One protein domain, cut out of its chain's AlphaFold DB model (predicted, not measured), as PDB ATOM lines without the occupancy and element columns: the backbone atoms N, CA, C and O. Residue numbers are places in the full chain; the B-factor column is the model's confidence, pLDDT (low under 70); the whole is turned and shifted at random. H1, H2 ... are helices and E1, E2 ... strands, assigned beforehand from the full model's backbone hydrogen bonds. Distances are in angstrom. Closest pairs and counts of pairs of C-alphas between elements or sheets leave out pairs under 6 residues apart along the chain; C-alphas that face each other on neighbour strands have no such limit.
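What this domain is: This is residues 2 to 53 of the 144 residues of an uncharacterized protein of Candidatus Brocadia sp (UniProt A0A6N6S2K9). Three short helices and a small strand hairpin, E1 and E2, make a loosely joined round of parts: H1 lies between H2 and H3, nearly side by side with H2 and steeply tilted to H3, and the hairpin comes between H2 and H3 along the chain, apart from H1. Few contacts join these parts, and H2 stays apart from H3. The printed part has 52 residues with three named helices and two named strands in the order H1, H2, E1, E2, H3; the sheet, E1 - E2, is antiparallel and the class is mostly helix. The whole is compact, with a radius of gyration of the C-alphas of 10.8 A, and its outline is rounded, spanning 27 by 25 by 19 A.

How they stand to each other: Start at the sheet, where E1, residues 30 to 32, and E2, residues 38 to 40, form a hairpin of antiparallel strands with 144 degrees between their directions. Look at C-alphas 30 and 40, which face each other at 4.3 A. Across the pair, N 31 and O 39 are 2.8 A apart and N 39 and O 31 are 2.9 A apart, both within hydrogen-bond range. From E1 look to H2, residues 13 to 24: their closest C-alphas, those of Leu 19 and Lys 30, are 7.7 A apart. H2 is close to but not clearly touching H1, residues 2 to 9; their closest C-alphas, those of Leu 7 and Arg 16, are 5.8 A apart. These two helices run opposite ways at a shallow tilt of 17 degrees. H1 touches H3, residues 43 to 52, and the closest C-alphas, those of Tyr 6 and Met 46, are 5.9 A apart. H1 and H3 run the same way at a steep tilt of 58 degrees. H2 and H3 are apart, and H1 is apart from E1 and from E2. In H1, H2 and H3, every O i to N i+4 pair is within hydrogen-bond range.

Where its parts are: Find C-alpha 30 of Lys 30 at (126.958, 86.497, 69.000), where E1 begins; E1 runs to Gln 32, and E2 runs from Phe 38 to Asp 40. H2, the longest helix, runs 16.4 A from Leu 13 to Leu 24. Find C-alpha 2 at (133.042, 100.782, 72.015), where H1 begins; from there it runs 11.1 A to Gln 9. H3 runs 14.5 A from Asp 43 to C-alpha 52 at (143.625, 96.625, 76.668).

The domain as a whole: The two C-alphas farthest apart, those of Arg 25 and Gln 52, are 28.7 A apart. The printed part has no cut, and the four links between its named elements are tight. In the B-factor column of this model you will find a mean pLDDT of 89.5 over the printed part, with residue 53 alone under 70.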
ATOM      1  N   ILE A   2     132.539 102.099  71.572       84.69
ATOM      2  CA  ILE A   2     133.042 100.782  72.015       84.69
ATOM      3  C   ILE A   2     132.831  99.629  71.012       84.69
ATOM      4  O   ILE A   2     133.745  98.864  70.729       84.69
ATOM      5  N   ARG A   3     131.652  99.573  70.383       89.88
ATOM      6  CA  ARG A   3     131.315  98.591  69.340       89.88
ATOM      7  C   ARG A   3     132.200  98.704  68.098       89.88
ATOM      8  O   ARG A   3     132.612  97.692  67.553       89.88
ATOM      9  N   VAL A   4     132.504  99.925  67.657       90.38
ATOM     10  CA  VAL A   4     133.362 100.173  66.483       90.38
ATOM     11  C   VAL A   4     134.777  99.669  66.757       90.38
ATOM     12  O   VAL A   4     135.363  98.980  65.931       90.38
ATOM     13  N   ILE A   5     135.280  99.941  67.959       87.62
ATOM     14  CA  ILE A   5     136.595  99.484  68.407       87.62
ATOM     15  C   ILE A   5     136.654  97.957  68.465       87.62
ATOM     16  O   ILE A   5     137.591  97.368  67.937       87.62
ATOM     17  N   TYR A   6     135.625  97.311  69.020       89.50
ATOM     18  CA  TYR A   6     135.521  95.850  69.012       89.50
ATOM     19  C   TYR A   6     135.577  95.280  67.588       89.50
ATOM     20  O   TYR A   6     136.328  94.347  67.323       89.50
ATOM     21  N   LEU A   7     134.827  95.866  66.650       92.19
ATOM     22  CA  LEU A   7     134.822  95.426  65.253       92.19
ATOM     23  C   LEU A   7     136.194  95.578  64.587       92.19
ATOM     24  O   LEU A   7     136.597  94.685  63.847       92.19
ATOM     25  N   LEU A   8     136.922  96.664  64.864       90.62
ATOM     26  CA  LEU A   8     138.259  96.905  64.304       90.62
ATOM     27  C   LEU A   8     139.315  95.890  64.769       90.62
ATOM     28  O   LEU A   8     140.304  95.691  64.062       90.62
ATOM     29  N   GLN A   9     139.090  95.230  65.909       88.25
ATOM     30  CA  GLN A   9     139.947  94.160  66.433       88.25
ATOM     31  C   GLN A   9     139.649  92.786  65.810       88.25
ATOM     32  O   GLN A   9     140.450  91.861  65.934       88.25
ATOM     33  N   LEU A  10     138.517  92.623  65.117       89.38
ATOM     34  CA  LEU A  10     138.195  91.366  64.441       89.38
ATOM     35  C   LEU A  10     138.984  91.247  63.142       89.38
ATOM     36  O   LEU A  10     138.687  91.948  62.176       89.38
ATOM     37  N   VAL A  11     139.964  90.345  63.109       88.56
ATOM     38  CA  VAL A  11     140.766  90.052  61.906       88.56
ATOM     39  C   VAL A  11     139.925  89.362  60.826       88.56
ATOM     40  O   VAL A  11     140.112  89.608  59.638       88.56
ATOM     41  N   ASP A  12     138.960  88.534  61.230       91.12
ATOM     42  CA  ASP A  12     138.012  87.911  60.309       91.12
ATOM     43  C   ASP A  12     136.982  88.944  59.814       91.12
ATOM     44  O   ASP A  12     136.033  89.313  60.514       91.12
ATOM     45  N   LEU A  13     137.172  89.405  58.575       92.00
ATOM     46  CA  LEU A  13     136.299  90.386  57.927       92.00
ATOM     47  C   LEU A  13     134.893  89.843  57.635       92.00
ATOM     48  O   LEU A  13     133.940  90.631  57.567       92.00
ATOM     49  N   ALA A  14     134.730  88.526  57.480       92.88
ATOM     50  CA  ALA A  14     133.420  87.912  57.297       92.88
ATOM     51  C   ALA A  14     132.632  87.956  58.611       92.88
ATOM     52  O   ALA A  14     131.471  88.381  58.623       92.88
ATOM     53  N   GLU A  15     133.283  87.616  59.725       93.06
ATOM     54  CA  GLU A  15     132.690  87.716  61.060       93.06
ATOM     55  C   GLU A  15     132.371  89.170  61.427       93.06
ATOM     56  O   GLU A  15     131.255  89.485  61.853       93.06
ATOM     57  N   ARG A  16     133.301  90.093  61.161       94.44
ATOM     58  CA  ARG A  16     133.082  91.534  61.331       94.44
ATOM     59  C   ARG A  16     131.863  92.015  60.544       94.44
ATOM     60  O   ARG A  16     130.978  92.663  61.104       94.44
ATOM     61  N   SER A  17     131.774  91.657  59.262       94.69
ATOM     62  CA  SER A  17     130.636  92.006  58.405       94.69
ATOM     63  C   SER A  17     129.323  91.420  58.922       94.69
ATOM     64  O   SER A  17     128.274  92.066  58.843       94.69
ATOM     65  N   ARG A  18     129.354  90.204  59.480       95.69
ATOM     66  CA  ARG A  18     128.179  89.571  60.083       95.69
ATOM     67  C   ARG A  18     127.692  90.350  61.306       95.69
ATOM     68  O   ARG A  18     126.491  90.599  61.404       95.69
ATOM     69  N   LEU A  19     128.592  90.787  62.188       95.56
ATOM     70  CA  LEU A  19     128.237  91.595  63.362       95.56
ATOM     71  C   LEU A  19     127.748  93.003  62.992       95.56
ATOM     72  O   LEU A  19     126.787  93.500  63.588       95.56
ATOM     73  N   ILE A  20     128.330  93.628  61.963       94.88
ATOM     74  CA  ILE A  20     127.817  94.890  61.405       94.88
ATOM     75  C   ILE A  20     126.364  94.701  60.955       94.88
ATOM     76  O   ILE A  20     125.485  95.450  61.384       94.88
ATOM     77  N   LYS A  21     126.072  93.647  60.181       96.00
ATOM     78  CA  LYS A  21     124.699  93.329  59.751       96.00
ATOM     79  C   LYS A  21     123.762  93.064  60.931       96.00
ATOM     80  O   LYS A  21     122.631  93.537  60.900       96.00
ATOM     81  N   SER A  22     124.214  92.367  61.974       95.38
ATOM     82  CA  SER A  22     123.414  92.178  63.193       95.38
ATOM     83  C   SER A  22     123.061  93.507  63.863       95.38
ATOM     84  O   SER A  22     121.915  93.690  64.260       95.38
ATOM     85  N   THR A  23     123.982  94.475  63.894       94.00
ATOM     86  CA  THR A  23     123.693  95.835  64.390       94.00
ATOM     87  C   THR A  23     122.583  96.504  63.588       94.00
ATOM     88  O   THR A  23     121.639  97.026  64.173       94.00
ATOM     89  N   LEU A  24     122.667  96.450  62.256       93.44
ATOM     90  CA  LEU A  24     121.675  97.055  61.360       93.44
ATOM     91  C   LEU A  24     120.295  96.391  61.469       93.44
ATOM     92  O   LEU A  24     119.285  97.031  61.196       93.44
ATOM     93  N   ARG A  25     120.243  95.122  61.892       96.06
ATOM     94  CA  ARG A  25     118.999  94.381  62.149       96.06
ATOM     95  C   ARG A  25     118.481  94.512  63.587       96.06
ATOM     96  O   ARG A  25     117.446  93.933  63.900       96.06
ATOM     97  N   GLY A  26     119.181  95.230  64.468       93.06
ATOM     98  CA  GLY A  26     118.821  95.322  65.889       93.06
ATOM     99  C   GLY A  26     119.034  94.020  66.674       93.06
ATOM    100  O   GLY A  26     118.459  93.832  67.743       93.06
ATOM    101  N   GLU A  27     119.854  93.103  66.159       94.44
ATOM    102  CA  GLU A  27     120.155  91.821  66.791       94.44
ATOM    103  C   GLU A  27     121.315  91.932  67.785       94.44
ATOM    104  O   GLU A  27     122.275  92.685  67.594       94.44
ATOM    105  N   LYS A  28     121.283  91.081  68.815       93.44
ATOM    106  CA  LYS A  28     122.438  90.878  69.693       93.44
ATOM    107  C   LYS A  28     123.608  90.281  68.916       93.44
ATOM    108  O   LYS A  28     123.440  89.363  68.113       93.44
ATOM    109  N   TRP A  29     124.807  90.763  69.218       95.94
ATOM    110  CA  TRP A  29     126.034  90.179  68.696       95.94
ATOM    111  C   TRP A  29     126.283  88.835  69.354       95.94
ATOM    112  O   TRP A  29     126.193  88.708  70.573       95.94
ATOM    113  N   LYS A  30     126.610  87.839  68.538       94.56
ATOM    114  CA  LYS A  30     126.958  86.497  69.000       94.56
ATOM    115  C   LYS A  30     128.230  86.061  68.322       94.56
ATOM    116  O   LYS A  30     128.272  86.199  67.113       94.56
ATOM    117  N   VAL A  31     129.198  85.506  69.035       91.69
ATOM    118  CA  VAL A  31     130.437  84.961  68.454       91.69
ATOM    119  C   VAL A  31     130.504  83.458  68.671       91.69
ATOM    120  O   VAL A  31     129.949  82.932  69.644       91.69
ATOM    121  N   GLN A  32     131.158  82.747  67.755       90.19
ATOM    122  CA  GLN A  32     131.347  81.310  67.890       90.19
ATOM    123  C   GLN A  32     132.475  81.014  68.885       90.19
ATOM    124  O   GLN A  32     133.551  81.604  68.859       90.19
ATOM    125  N   THR A  33     132.213  80.098  69.805       86.94
ATOM    126  CA  THR A  33     133.201  79.588  70.757       86.94
ATOM    127  C   THR A  33     134.078  78.523  70.096       86.94
ATOM    128  O   THR A  33     133.633  77.887  69.139       86.94
ATOM    129  N   PRO A  34     135.258  78.203  70.663       86.38
ATOM    130  CA  PRO A  34     136.085  77.088  70.183       86.38
ATOM    131  C   PRO A  34     135.352  75.734  70.142       86.38
ATOM    132  O   PRO A  34     135.742  74.832  69.414       86.38
ATOM    133  N   LYS A  35     134.264  75.588  70.912       89.56
ATOM    134  CA  LYS A  35     133.402  74.394  70.947       89.56
ATOM    135  C   LYS A  35     132.271  74.431  69.906       89.56
ATOM    136  O   LYS A  35     131.316  73.667  70.015       89.56
ATOM    137  N   GLY A  36     132.310  75.372  68.965       89.00
ATOM    138  CA  GLY A  36     131.331  75.529  67.891       89.00
ATOM    139  C   GLY A  36     129.991  76.157  68.295       89.00
ATOM    140  O   GLY A  36     129.162  76.404  67.424       89.00
ATOM    141  N   LYS A  37     129.760  76.451  69.583       91.88
ATOM    142  CA  LYS A  37     128.520  77.087  70.075       91.88
ATOM    143  C   LYS A  37     128.574  78.605  69.936       91.88
ATOM    144  O   LYS A  37     129.631  79.183  70.171       91.88
ATOM    145  N   PHE A  38     127.441  79.247  69.663       92.12
ATOM    146  CA  PHE A  38     127.320  80.706  69.724       92.12
ATOM    147  C   PHE A  38     127.114  81.190  71.160       92.12
ATOM    148  O   PHE A  38     126.320  80.612  71.904       92.12
ATOM    149  N   ARG A  39     127.797  82.275  71.524       93.94
ATOM    150  CA  ARG A  39     127.589  83.013  72.775       93.94
ATOM    151  C   ARG A  39     127.345  84.485  72.480       93.94
ATOM    152  O   ARG A  39     127.909  84.995  71.518       93.94
ATOM    153  N   ASP A  40     126.559  85.156  73.313       95.06
ATOM    154  CA  ASP A  40     126.377  86.605  73.213       95.06
ATOM    155  C   ASP A  40     127.704  87.334  73.514       95.06
ATOM    156  O   ASP A  40     128.475  86.915  74.386       95.06
ATOM    157  N   VAL A  41     127.967  88.417  72.782       93.38
ATOM    158  CA  VAL A  41     129.012  89.394  73.117       93.38
ATOM    159  C   VAL A  41     128.416  90.367  74.124       93.38
ATOM    160  O   VAL A  41     127.342  90.925  73.891       93.38
ATOM    161  N   THR A  42     129.099  90.561  75.247       90.56
ATOM    162  CA  THR A  42     128.618  91.430  76.331       90.56
ATOM    163  C   THR A  42     129.275  92.800  76.272       90.56
ATOM    164  O   THR A  42     130.402  92.924  75.793       90.56
ATOM    165  N   ASP A  43     128.614  93.820  76.820       82.69
ATOM    166  CA  ASP A  43     129.219  95.153  76.936       82.69
ATOM    167  C   ASP A  43     130.515  95.097  77.756       82.69
ATOM    168  O   ASP A  43     131.505  95.705  77.367       82.69
ATOM    169  N   ARG A  44     130.558  94.273  78.816       84.81
ATOM    170  CA  ARG A  44     131.770  94.041  79.615       84.81
ATOM    171  C   ARG A  44     132.941  93.552  78.767       84.81
ATOM    172  O   ARG A  44     134.032  94.076  78.902       84.81
ATOM    173  N   GLU A  45     132.716  92.602  77.868       87.38
ATOM    174  CA  GLU A  45     133.770  92.109  76.975       87.38
ATOM    175  C   GLU A  45     134.281  93.199  76.027       87.38
ATOM    176  O   GLU A  45     135.486  93.309  75.803       87.38
ATOM    177  N   MET A  46     133.383  94.029  75.488       86.94
ATOM    178  CA  MET A  46     133.790  95.150  74.639       86.94
ATOM    179  C   MET A  46     134.613  96.177  75.429       86.94
ATOM    180  O   MET A  46     135.567  96.742  74.895       86.94
ATOM    181  N   VAL A  47     134.263  96.392  76.699       80.81
ATOM    182  CA  VAL A  47     134.994  97.262  77.627       80.81
ATOM    183  C   VAL A  47     136.354  96.681  77.973       80.81
ATOM    184  O   VAL A  47     137.344  97.384  77.802       80.81
ATOM    185  N   ASP A  48     136.424  95.418  78.384       84.50
ATOM    186  CA  ASP A  48     137.673  94.737  78.731       84.50
ATOM    187  C   ASP A  48     138.658  94.789  77.549       84.50
ATOM    188  O   ASP A  48     139.822  95.146  77.723       84.50
ATOM    189  N   LEU A  49     138.173  94.554  76.322       82.50
ATOM    190  CA  LEU A  49     138.966  94.712  75.101       82.50
ATOM    191  C   LEU A  49     139.436  96.161  74.903       82.50
ATOM    192  O   LEU A  49     140.594  96.410  74.586       82.50
ATOM    193  N   SER A  50     138.559  97.141  75.120       73.75
ATOM    194  CA  SER A  50     138.921  98.556  74.992       73.75
ATOM    195  C   SER A  50     139.906  99.041  76.055       73.75
ATOM    196  O   SER A  50     140.663  99.966  75.795       73.75
ATOM    197  N   GLN A  51     139.914  98.419  77.236       71.25
ATOM    198  CA  GLN A  51     140.859  98.725  78.309       71.25
ATOM    199  C   GLN A  51     142.250  98.147  78.032       71.25
ATOM    200  O   GLN A  51     143.232  98.666  78.557       71.25
ATOM    201  N   GLN A  52     142.346  97.107  77.198       76.88
ATOM    202  CA  GLN A  52     143.625  96.625  76.668       76.88
ATOM    203  C   GLN A  52     144.200  97.583  75.614       76.88
ATOM    204  O   GLN A  52     145.417  97.647  75.441       76.88
ATOM    205  N   LEU A  53     143.342  98.364  74.950       69.38
ATOM    206  CA  LEU A  53     143.741  99.417  74.021       69.38
ATOM    207  C   LEU A  53     144.126 100.672  74.815       69.38
ATOM    208  O   LEU A  53     143.280 101.418  75.310       69.38
TER     209      LEU A  53